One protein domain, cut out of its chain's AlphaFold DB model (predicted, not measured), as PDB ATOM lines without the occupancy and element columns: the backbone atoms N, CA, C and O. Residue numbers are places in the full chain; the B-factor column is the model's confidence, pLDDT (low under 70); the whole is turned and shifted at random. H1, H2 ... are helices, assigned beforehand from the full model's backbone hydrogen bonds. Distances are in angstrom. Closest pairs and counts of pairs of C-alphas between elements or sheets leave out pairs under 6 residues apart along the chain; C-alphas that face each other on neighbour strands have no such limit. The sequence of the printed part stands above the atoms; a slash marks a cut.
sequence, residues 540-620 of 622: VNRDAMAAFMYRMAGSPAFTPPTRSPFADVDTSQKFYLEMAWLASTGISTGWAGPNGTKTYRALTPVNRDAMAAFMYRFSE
ATOM      1  N   VAL A 540     100.879  16.626  95.726       90.50
ATOM      2  CA  VAL A 540     100.409  16.925  97.085       90.50
ATOM      3  C   VAL A 540     100.357  15.634  97.908       90.50
ATOM      4  O   VAL A 540      99.747  14.648  97.489       90.50
ATOM      5  N   ASN A 541     100.989  15.644  99.083       93.25
ATOM      6  CA  ASN A 541     100.909  14.555 100.058       93.25
ATOM      7  C   ASN A 541      99.587  14.589 100.839       93.25
ATOM      8  O   ASN A 541      98.941  15.630 100.973       93.25
ATOM      9  N   ARG A 542      99.185  13.438 101.386       93.94
ATOM     10  CA  ARG A 542      97.923  13.294 102.129       93.94
ATOM     11  C   ARG A 542      97.856  14.176 103.380       93.94
ATOM     12  O   ARG A 542      96.798  14.721 103.663       93.94
ATOM     13  N   ASP A 543      98.962  14.367 104.093       93.69
ATOM     14  CA  ASP A 543      99.034  15.280 105.245       93.69
ATOM     15  C   ASP A 543      98.757  16.747 104.867       93.69
ATOM     16  O   ASP A 543      97.981  17.428 105.534       93.69
ATOM     17  N   ALA A 544      99.328  17.220 103.758       92.50
ATOM     18  CA  ALA A 544      99.052  18.545 103.213       92.50
ATOM     19  C   ALA A 544      97.597  18.683 102.732       92.50
ATOM     20  O   ALA A 544      96.990  19.729 102.947       92.50
ATOM     21  N   MET A 545      97.014  17.624 102.158       93.31
ATOM     22  CA  MET A 545      95.591  17.599 101.797       93.31
ATOM     23  C   MET A 545      94.685  17.735 103.027       93.31
ATOM     24  O   MET A 545      93.763  18.544 103.003       93.31
ATOM     25  N   ALA A 546      94.984  17.039 104.132       94.94
ATOM     26  CA  ALA A 546      94.250  17.223 105.387       94.94
ATOM     27  C   ALA A 546      94.272  18.682 105.859       94.94
ATOM     28  O   ALA A 546      93.240  19.234 106.230       94.94
ATOM     29  N   ALA A 547      95.439  19.319 105.774       94.25
ATOM     30  CA  ALA A 547      95.621  20.709 106.158       94.25
ATOM     31  C   ALA A 547      94.909  21.715 105.233       94.25
ATOM     32  O   ALA A 547      94.554  22.801 105.685       94.25
ATOM     33  N   PHE A 548      94.704  21.380 103.954       93.50
ATOM     34  CA  PHE A 548      93.887  22.181 103.038       93.50
ATOM     35  C   PHE A 548      92.398  22.035 103.367       93.50
ATOM     36  O   PHE A 548      91.729  23.043 103.569       93.50
ATOM     37  N   MET A 549      91.899  20.802 103.506       92.62
ATOM     38  CA  MET A 549      90.484  20.535 103.801       92.62
ATOM     39  C   MET A 549      90.056  21.115 105.156       92.62
ATOM     40  O   MET A 549      89.030  21.778 105.242       92.62
ATOM     41  N   TYR A 550      90.875  20.967 106.202       92.81
ATOM     42  CA  TYR A 550      90.592  21.559 107.515       92.81
ATOM     43  C   TYR A 550      90.473  23.092 107.469       92.81
ATOM     44  O   TYR A 550      89.611  23.657 108.136       92.81
ATOM     45  N   ARG A 551      91.302  23.781 106.666       90.69
ATOM     46  CA  ARG A 551      91.198  25.243 106.494       90.69
ATOM     47  C   ARG A 551      90.020  25.655 105.621       90.69
ATOM     48  O   ARG A 551      89.407  26.672 105.912       90.69
ATOM     49  N   MET A 552      89.707  24.863 104.596       82.25
ATOM     50  CA  MET A 552      88.538  25.047 103.734       82.25
ATOM     51  C   MET A 552      87.232  24.952 104.540       82.25
ATOM     52  O   MET A 552      86.359  25.784 104.355       82.25
ATOM     53  N   ALA A 553      87.157  24.052 105.527       77.50
ATOM     54  CA  ALA A 553      86.061  23.962 106.501       77.50
ATOM     55  C   ALA A 553      86.094  25.050 107.609       77.50
ATOM     56  O   ALA A 553      85.557  24.850 108.699       77.50
ATOM     57  N   GLY A 554      86.785  26.177 107.395       78.25
ATOM     58  CA  GLY A 554      86.867  27.285 108.358       78.25
ATOM     59  C   GLY A 554      87.824  27.080 109.543       78.25
ATOM     60  O   GLY A 554      87.824  27.882 110.473       78.25
ATOM     61  N   SER A 555      88.678  26.048 109.529       86.00
ATOM     62  CA  SER A 555      89.568  25.667 110.651       86.00
ATOM     63  C   SER A 555      88.821  25.381 111.973       86.00
ATOM     64  O   SER A 555      89.133  25.996 113.000       86.00
ATOM     65  N   PRO A 556      87.842  24.456 111.978       80.31
ATOM     66  CA  PRO A 556      86.863  24.309 113.053       80.31
ATOM     67  C   PRO A 556      87.499  23.867 114.377       80.31
ATOM     68  O   PRO A 556      88.410  23.042 114.407       80.31
ATOM     69  N   ALA A 557      86.995  24.394 115.496       84.44
ATOM     70  CA  ALA A 557      87.583  24.211 116.825       84.44
ATOM     71  C   ALA A 557      87.610  22.734 117.278       84.44
ATOM     72  O   ALA A 557      86.650  22.215 117.847       84.44
ATOM     73  N   PHE A 558      88.745  22.064 117.065       91.25
ATOM     74  CA  PHE A 558      88.913  20.632 117.306       91.25
ATOM     75  C   PHE A 558      90.055  20.332 118.287       91.25
ATOM     76  O   PHE A 558      91.171  20.832 118.149       91.25
ATOM     77  N   THR A 559      89.791  19.463 119.269       95.44
ATOM     78  CA  THR A 559      90.815  18.933 120.185       95.44
ATOM     79  C   THR A 559      91.199  17.518 119.744       95.44
ATOM     80  O   THR A 559      90.410  16.593 119.954       95.44
ATOM     81  N   PRO A 560      92.387  17.302 119.149       94.69
ATOM     82  CA  PRO A 560      92.782  15.980 118.686       94.69
ATOM     83  C   PRO A 560      93.041  15.030 119.869       94.69
ATOM     84  O   PRO A 560      93.539  15.455 120.917       94.69
ATOM     85  N   PRO A 561      92.739  13.726 119.728       94.88
ATOM     86  CA  PRO A 561      92.902  12.763 120.810       94.88
ATOM     87  C   PRO A 561      94.379  12.573 121.182       94.88
ATOM     88  O   PRO A 561      95.276  12.670 120.344       94.88
ATOM     89  N   THR A 562      94.651  12.205 122.435       94.88
ATOM     90  CA  THR A 562      96.017  11.911 122.920       94.88
ATOM     91  C   THR A 562      96.617  10.625 122.340       94.88
ATOM     92  O   THR A 562      97.811  10.372 122.494       94.88
ATOM     93  N   ARG A 563      95.806   9.818 121.647       94.19
ATOM     94  CA  ARG A 563      96.214   8.653 120.859       94.19
ATOM     95  C   ARG A 563      95.621   8.775 119.458       94.19
ATOM     96  O   ARG A 563      94.403   8.850 119.325       94.19
ATOM     97  N   SER A 564      96.478   8.726 118.443       95.81
ATOM     98  CA  SER A 564      96.076   8.839 117.039       95.81
ATOM     99  C   SER A 564      95.026   7.790 116.619       95.81
ATOM    100  O   SER A 564      95.133   6.622 117.023       95.81
ATOM    101  N   PRO A 565      94.040   8.163 115.774       95.50
ATOM    102  CA  PRO A 565      93.133   7.212 115.127       95.50
ATOM    103  C   PRO A 565      93.832   6.350 114.056       95.50
ATOM    104  O   PRO A 565      93.287   5.321 113.650       95.50
ATOM    105  N   PHE A 566      95.044   6.725 113.626       96.62
ATOM    106  CA  PHE A 566      95.841   6.004 112.632       96.62
ATOM    107  C   PHE A 566      97.183   5.545 113.218       96.62
ATOM    108  O   PHE A 566      97.914   6.319 113.831       96.62
ATOM    109  N   ALA A 567      97.520   4.271 113.019       94.62
ATOM    110  CA  ALA A 567      98.672   3.611 113.640       94.62
ATOM    111  C   ALA A 567     100.043   4.046 113.077       94.62
ATOM    112  O   ALA A 567     101.072   3.685 113.640       94.62
ATOM    113  N   ASP A 568     100.053   4.793 111.973       95.19
ATOM    114  CA  ASP A 568     101.219   5.328 111.259       95.19
ATOM    115  C   ASP A 568     101.300   6.870 111.316       95.19
ATOM    116  O   ASP A 568     101.967   7.494 110.492       95.19
ATOM    117  N   VAL A 569     100.592   7.482 112.270       96.12
ATOM    118  CA  VAL A 569     100.543   8.930 112.501       96.12
ATOM    119  C   VAL A 569     100.926   9.203 113.954       96.12
ATOM    120  O   VAL A 569     100.206   8.800 114.870       96.12
ATOM    121  N   ASP A 570     102.057   9.877 114.157       94.69
ATOM    122  CA  ASP A 570     102.521  10.308 115.479       94.69
ATOM    123  C   ASP A 570     101.799  11.593 115.917       94.69
ATOM    124  O   ASP A 570     101.532  12.475 115.101       94.69
ATOM    125  N   THR A 571     101.480  11.722 117.207       95.62
ATOM    126  CA  THR A 571     100.697  12.859 117.724       95.62
ATOM    127  C   THR A 571     101.482  14.174 117.792       95.62
ATOM    128  O   THR A 571     100.887  15.231 118.002       95.62
ATOM    129  N   SER A 572     102.802  14.133 117.586       94.06
ATOM    130  CA  SER A 572     103.675  15.306 117.459       94.06
ATOM    131  C   SER A 572     103.964  15.714 116.007       94.06
ATOM    132  O   SER A 572     104.605  16.743 115.779       94.06
ATOM    133  N   GLN A 573     103.518  14.935 115.010       94.38
ATOM    134  CA  GLN A 573     103.856  15.200 113.610       94.38
ATOM    135  C   GLN A 573     103.057  16.370 113.016       94.38
ATOM    136  O   GLN A 573     101.946  16.693 113.445       94.38
ATOM    137  N   LYS A 574     103.622  16.998 111.979       92.31
ATOM    138  CA  LYS A 574     102.965  18.095 111.258       92.31
ATOM    139  C   LYS A 574     101.601  17.638 110.722       92.31
ATOM    140  O   LYS A 574     101.474  16.532 110.203       92.31
ATOM    141  N   PHE A 575     100.606  18.512 110.849       95.38
ATOM    142  CA  PHE A 575      99.218  18.284 110.440       95.38
ATOM    143  C   PHE A 575      98.485  17.136 111.178       95.38
ATOM    144  O   PHE A 575      97.496  16.603 110.674       95.38
ATOM    145  N   TYR A 576      98.951  16.727 112.373       97.31
ATOM    146  CA  TYR A 576      98.271  15.702 113.181       97.31
ATOM    147  C   TYR A 576      96.818  16.072 113.516       97.31
ATOM    148  O   TYR A 576      95.937  15.219 113.410       97.31
ATOM    149  N   LEU A 577      96.570  17.331 113.894       97.31
ATOM    150  CA  LEU A 577      95.241  17.816 114.265       97.31
ATOM    151  C   LEU A 577      94.268  17.644 113.098       97.31
ATOM    152  O   LEU A 577      93.218  17.030 113.259       97.31
ATOM    153  N   GLU A 578      94.666  18.105 111.916       97.44
ATOM    154  CA  GLU A 578      93.869  18.071 110.693       97.44
ATOM    155  C   GLU A 578      93.639  16.631 110.196       97.44
ATOM    156  O   GLU A 578      92.529  16.272 109.798       97.44
ATOM    157  N   MET A 579      94.650  15.756 110.292       97.50
ATOM    158  CA  MET A 579      94.500  14.322 110.000       97.50
ATOM    159  C   MET A 579      93.549  13.617 110.978       97.50
ATOM    160  O   MET A 579      92.777  12.753 110.561       97.50
ATOM    161  N   ALA A 580      93.594  13.959 112.269       97.12
ATOM    162  CA  ALA A 580      92.696  13.396 113.272       97.12
ATOM    163  C   ALA A 580      91.262  13.940 113.144       97.12
ATOM    164  O   ALA A 580      90.318  13.177 113.334       97.12
ATOM    165  N   TRP A 581      91.098  15.207 112.753       97.19
ATOM    166  CA  TRP A 581      89.802  15.827 112.474       97.19
ATOM    167  C   TRP A 581      89.082  15.145 111.300       97.19
ATOM    168  O   TRP A 581      87.948  14.692 111.466       97.19
ATOM    169  N   LEU A 582      89.774  14.929 110.169       96.25
ATOM    170  CA  LEU A 582      89.233  14.161 109.033       96.25
ATOM    171  C   LEU A 582      88.794  12.735 109.415       96.25
ATOM    172  O   LEU A 582      87.997  12.116 108.709       96.25
ATOM    173  N   ALA A 583      89.357  12.167 110.486       95.50
ATOM    174  CA  ALA A 583      88.981  10.849 110.987       95.50
ATOM    175  C   ALA A 583      87.743  10.881 111.897       95.50
ATOM    176  O   ALA A 583      87.078   9.852 112.019       95.50
ATOM    177  N   SER A 584      87.457  12.020 112.542       94.31
ATOM    178  CA  SER A 584      86.261  12.221 113.368       94.31
ATOM    179  C   SER A 584      85.027  12.626 112.567       94.31
ATOM    180  O   SER A 584      83.942  12.193 112.935       94.31
ATOM    181  N   THR A 585      85.182  13.385 111.475       92.12
ATOM    182  CA  THR A 585      84.086  13.654 110.520       92.12
ATOM    183  C   THR A 585      83.795  12.429 109.648       92.12
ATOM    184  O   THR A 585      82.654  12.100 109.372       92.12
ATOM    185  N   GLY A 586      84.831  11.653 109.302       92.56
ATOM    186  CA  GLY A 586      84.707  10.421 108.510       92.56
ATOM    187  C   GLY A 586      85.186  10.576 107.065       92.56
ATOM    188  O   GLY A 586      85.484   9.567 106.413       92.56
ATOM    189  N   ILE A 587      85.398  11.820 106.623       92.94
ATOM    190  CA  ILE A 587      86.009  12.212 105.342       92.94
ATOM    191  C   ILE A 587      87.250  11.350 105.036       92.94
ATOM    192  O   ILE A 587      87.399  10.821 103.928       92.94
ATOM    193  N   SER A 588      88.097  11.088 106.042       93.31
ATOM    194  CA  SER A 588      89.167  10.087 105.979       93.31
ATOM    195  C   SER A 588      88.891   8.831 106.812       93.31
ATOM    196  O   SER A 588      89.287   8.718 107.974       93.31
ATOM    197  N   THR A 589      88.406   7.777 106.159       90.81
ATOM    198  CA  THR A 589      88.275   6.445 106.775       90.81
ATOM    199  C   THR A 589      89.612   5.748 107.071       90.81
ATOM    200  O   THR A 589      89.645   4.869 107.940       90.81
ATOM    201  N   GLY A 590      90.689   6.114 106.359       90.69
ATOM    202  CA  GLY A 590      91.986   5.419 106.332       90.69
ATOM    203  C   GLY A 590      91.944   4.040 105.651       90.69
ATOM    204  O   GLY A 590      90.881   3.559 105.255       90.69
ATOM    205  N   TRP A 591      93.100   3.376 105.538       91.69
ATOM    206  CA  TRP A 591      93.182   1.968 105.123       91.69
ATOM    207  C   TRP A 591      93.149   1.042 106.333       91.69
ATOM    208  O   TRP A 591      93.995   1.162 107.223       91.69
ATOM    209  N   ALA A 592      92.222   0.084 106.330       91.38
ATOM    210  CA  ALA A 592      92.187  -0.996 107.309       91.38
ATOM    211  C   ALA A 592      93.433  -1.892 107.189       91.38
ATOM    212  O   ALA A 592      93.809  -2.321 106.096       91.38
ATOM    213  N   GLY A 593      94.061  -2.171 108.326       85.00
ATOM    214  CA  GLY A 593      95.151  -3.124 108.491       85.00
ATOM    215  C   GLY A 593      94.744  -4.309 109.377       85.00
ATOM    216  O   GLY A 593      93.579  -4.437 109.771       85.00
ATOM    217  N   PRO A 594      95.696  -5.193 109.724       79.94
ATOM    218  CA  PRO A 594      95.452  -6.302 110.639       79.94
ATOM    219  C   PRO A 594      94.883  -5.841 111.989       79.94
ATOM    220  O   PRO A 594      95.164  -4.736 112.461       79.94
ATOM    221  N   ASN A 595      94.111  -6.715 112.636       81.50
ATOM    222  CA  ASN A 595      93.580  -6.528 113.993       81.50
ATOM    223  C   ASN A 595      92.761  -5.232 114.195       81.50
ATOM    224  O   ASN A 595      92.770  -4.660 115.282       81.50
ATOM    225  N   GLY A 596      92.074  -4.750 113.151       82.44
ATOM    226  CA  GLY A 596      91.241  -3.541 113.215       82.44
ATOM    227  C   GLY A 596      92.024  -2.223 113.270       82.44
ATOM    228  O   GLY A 596      91.434  -1.171 113.506       82.44
ATOM    229  N   THR A 597      93.342  -2.257 113.053       89.00
ATOM    230  CA  THR A 597      94.148  -1.036 112.917       89.00
ATOM    231  C   THR A 597      93.771  -0.267 111.648       89.00
ATOM    232  O   THR A 597      93.300  -0.847 110.669       89.00
ATOM    233  N   LYS A 598      93.991   1.050 111.645       94.31
ATOM    234  CA  LYS A 598      93.852   1.913 110.464       94.31
ATOM    235  C   LYS A 598      95.168   2.637 110.192       94.31
ATOM    236  O   LYS A 598      95.908   2.918 111.131       94.31
ATOM    237  N   THR A 599      95.440   2.959 108.930       95.44
ATOM    238  CA  THR A 599      96.614   3.744 108.502       95.44
ATOM    239  C   THR A 599      96.208   4.908 107.600       95.44
ATOM    240  O   THR A 599      95.265   4.776 106.816       95.44
ATOM    241  N   TYR A 600      96.904   6.041 107.705       95.19
ATOM    242  CA  TYR A 600      96.634   7.263 106.939       95.19
ATOM    243  C   TYR A 600      97.642   7.518 105.816       95.19
ATOM    244  O   TYR A 600      97.281   8.134 104.817       95.19
ATOM    245  N   ARG A 601      98.881   7.031 105.947       94.94
ATOM    246  CA  ARG A 601      99.983   7.184 104.981       94.94
ATOM    247  C   ARG A 601     100.303   8.649 104.661       94.94
ATOM    248  O   ARG A 601     100.421   9.022 103.495       94.94
ATOM    249  N   ALA A 602     100.444   9.459 105.711       93.81
ATOM    250  CA  ALA A 602     100.644  10.915 105.691       93.81
ATOM    251  C   ALA A 602     101.535  11.426 104.543       93.81
ATOM    252  O   ALA A 602     101.087  12.217 103.718       93.81
ATOM    253  N   LEU A 603     102.762  10.908 104.446       93.38
ATOM    254  CA  LEU A 603     103.785  11.354 103.492       93.38
ATOM    255  C   LEU A 603     103.687  10.704 102.095       93.38
ATOM    256  O   LEU A 603     104.658  10.733 101.341       93.38
ATOM    257  N   THR A 604     102.558  10.075 101.753       93.12
ATOM    258  CA  THR A 604     102.321   9.549 100.397       93.12
ATOM    259  C   THR A 604     101.508  10.537  99.555       93.12
ATOM    260  O   THR A 604     100.607  11.183 100.101       93.12
ATOM    261  N   PRO A 605     101.778  10.653  98.239       93.00
ATOM    262  CA  PRO A 605     100.966  11.453  97.327       93.00
ATOM    263  C   PRO A 605      99.488  11.042  97.292       93.00
ATOM    264  O   PRO A 605      99.148   9.864  97.428       93.00
ATOM    265  N   VAL A 606      98.601  12.011  97.056       89.88
ATOM    266  CA  VAL A 606      97.171  11.761  96.828       89.88
ATOM    267  C   VAL A 606      96.941  11.304  95.381       89.88
ATOM    268  O   VAL A 606      97.117  12.076  94.440       89.88
ATOM    269  N   ASN A 607      96.502  10.057  95.190       89.12
ATOM    270  CA  ASN A 607      96.007   9.578  93.895       89.12
ATOM    271  C   ASN A 607      94.610  10.161  93.581       89.12
ATOM    272  O   ASN A 607      93.863  10.526  94.488       89.12
ATOM    273  N   ARG A 608      94.221  10.215  92.298       86.75
ATOM    274  CA  ARG A 608      92.948  10.833  91.855       86.75
ATOM    275  C   ARG A 608      91.686  10.153  92.407       86.75
ATOM    276  O   ARG A 608      90.701  10.837  92.651       86.75
ATOM    277  N   ASP A 609      91.724   8.841  92.619       84.06
ATOM    278  CA  ASP A 609      90.661   8.061  93.267       84.06
ATOM    279  C   ASP A 609      90.523   8.421  94.756       84.06
ATOM    280  O   ASP A 609      89.425   8.679  95.242       84.06
ATOM    281  N   ALA A 610      91.651   8.526  95.464       85.25
ATOM    282  CA  ALA A 610      91.688   8.977  96.851       85.25
ATOM    283  C   ALA A 610      91.269  10.451  97.001       85.25
ATOM    284  O   ALA A 610      90.652  10.791  98.005       85.25
ATOM    285  N   MET A 611      91.566  11.303  96.012       87.75
ATOM    286  CA  MET A 611      91.091  12.690  95.961       87.75
ATOM    287  C   MET A 611      89.568  12.744  95.827       87.75
ATOM    288  O   MET A 611      88.914  13.385  96.639       87.75
ATOM    289  N   ALA A 612      88.994  12.022  94.858       83.75
ATOM    290  CA  ALA A 612      87.546  11.975  94.664       83.75
ATOM    291  C   ALA A 612      86.818  11.445  95.914       83.75
ATOM    292  O   ALA A 612      85.822  12.020  96.333       83.75
ATOM    293  N   ALA A 613      87.360  10.409  96.564       87.44
ATOM    294  CA  ALA A 613      86.806   9.857  97.802       87.44
ATOM    295  C   ALA A 613      86.982  10.759  99.042       87.44
ATOM    296  O   ALA A 613      86.320  10.515 100.051       87.44
ATOM    297  N   PHE A 614      87.882  11.747  99.001       89.12
ATOM    298  CA  PHE A 614      87.949  12.815  99.997       89.12
ATOM    299  C   PHE A 614      86.929  13.912  99.679       89.12
ATOM    300  O   PHE A 614      86.125  14.239 100.541       89.12
ATOM    301  N   MET A 615      86.938  14.440  98.449       86.06
ATOM    302  CA  MET A 615      86.048  15.527  98.020       86.06
ATOM    303  C   MET A 615      84.574  15.153  98.193       86.06
ATOM    304  O   MET A 615      83.853  15.908  98.823       86.06
ATOM    305  N   TYR A 616      84.169  13.962  97.737       83.75
ATOM    306  CA  TYR A 616      82.788  13.476  97.842       83.75
ATOM    307  C   TYR A 616      82.252  13.489  99.284       83.75
ATOM    308  O   TYR A 616      81.129  13.916  99.504       83.75
ATOM    309  N   ARG A 617      83.060  13.056 100.265       91.06
ATOM    310  CA  ARG A 617      82.649  13.059 101.682       91.06
ATOM    311  C   ARG A 617      82.759  14.429 102.329       91.06
ATOM    312  O   ARG A 617      82.056  14.696 103.286       91.06
ATOM    313  N   PHE A 618      83.670  15.273 101.847       85.75
ATOM    314  CA  PHE A 618      83.732  16.659 102.296       85.75
ATOM    315  C   PHE A 618      82.418  17.357 101.936       85.75
ATOM    316  O   PHE A 618      81.783  17.868 102.838       85.75
ATOM    317  N   SER A 619      81.938  17.205 100.697       74.75
ATOM    318  CA  SER A 619      80.627  17.695 100.236       74.75
ATOM    319  C   SER A 619      79.395  16.960 100.799       74.75
ATOM    320  O   SER A 619      78.282  17.234 100.364       74.75
ATOM    321  N   GLU A 620      79.566  15.997 101.713       72.06
ATOM    322  CA  GLU A 620      78.469  15.450 102.536       72.06
ATOM    323  C   GLU A 620      78.412  16.126 103.928       72.06
ATOM    324  O   GLU A 620      77.403  15.990 104.616       72.06
TER     325      GLU A 620
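What this domain is: This is residues 540 to 620 of the 622 residues of the protein "SLH domain-containing protein" of Arthrobacter sp. Bz4 (UniProt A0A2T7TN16). Little regular structure: H1 and H2 cross steeply in contact, H3 lies near both, and two long links make most of the rest. The first, residues 553 to 575, swings wide before H2; the second, residues 586 to 607, folds back on itself. The printed part has 81 residues with three named helices, no named strand, class all helix, under half of the residues in named elements. It is compact, radius of gyration of the C-alphas 11.7 A, and spans 30 by 28 by 22 A.

Where its parts are: H1, residues 542 to 552, begins at C-alpha (97.923, 13.294, 102.129) and is 15.1 A long. H2, residues 576 to 585, is 14.6 A. H3, residues 608 to 618, is 15.1 A and ends at C-alpha (83.732, 16.659, 102.296).

How they stand to each other: H1 and H2 touch, the C-alphas of Ala 546 and Glu 578 closest at 5.4 A, at a steep tilt of 68 degrees, only just short of about perpendicular, the same way. H1 and H3 are close but not clearly touching, closest C-alphas Met 549 and Phe 618 at 7.9 A. H2 and H3 are near each other. Every O i to N i+4 pair is within hydrogen-bond range in H2, 6 of 7 in H1 and in H3.

The domain as a whole: The printed part has no cut; both links are long. No printed residue is under 70 pLDDT.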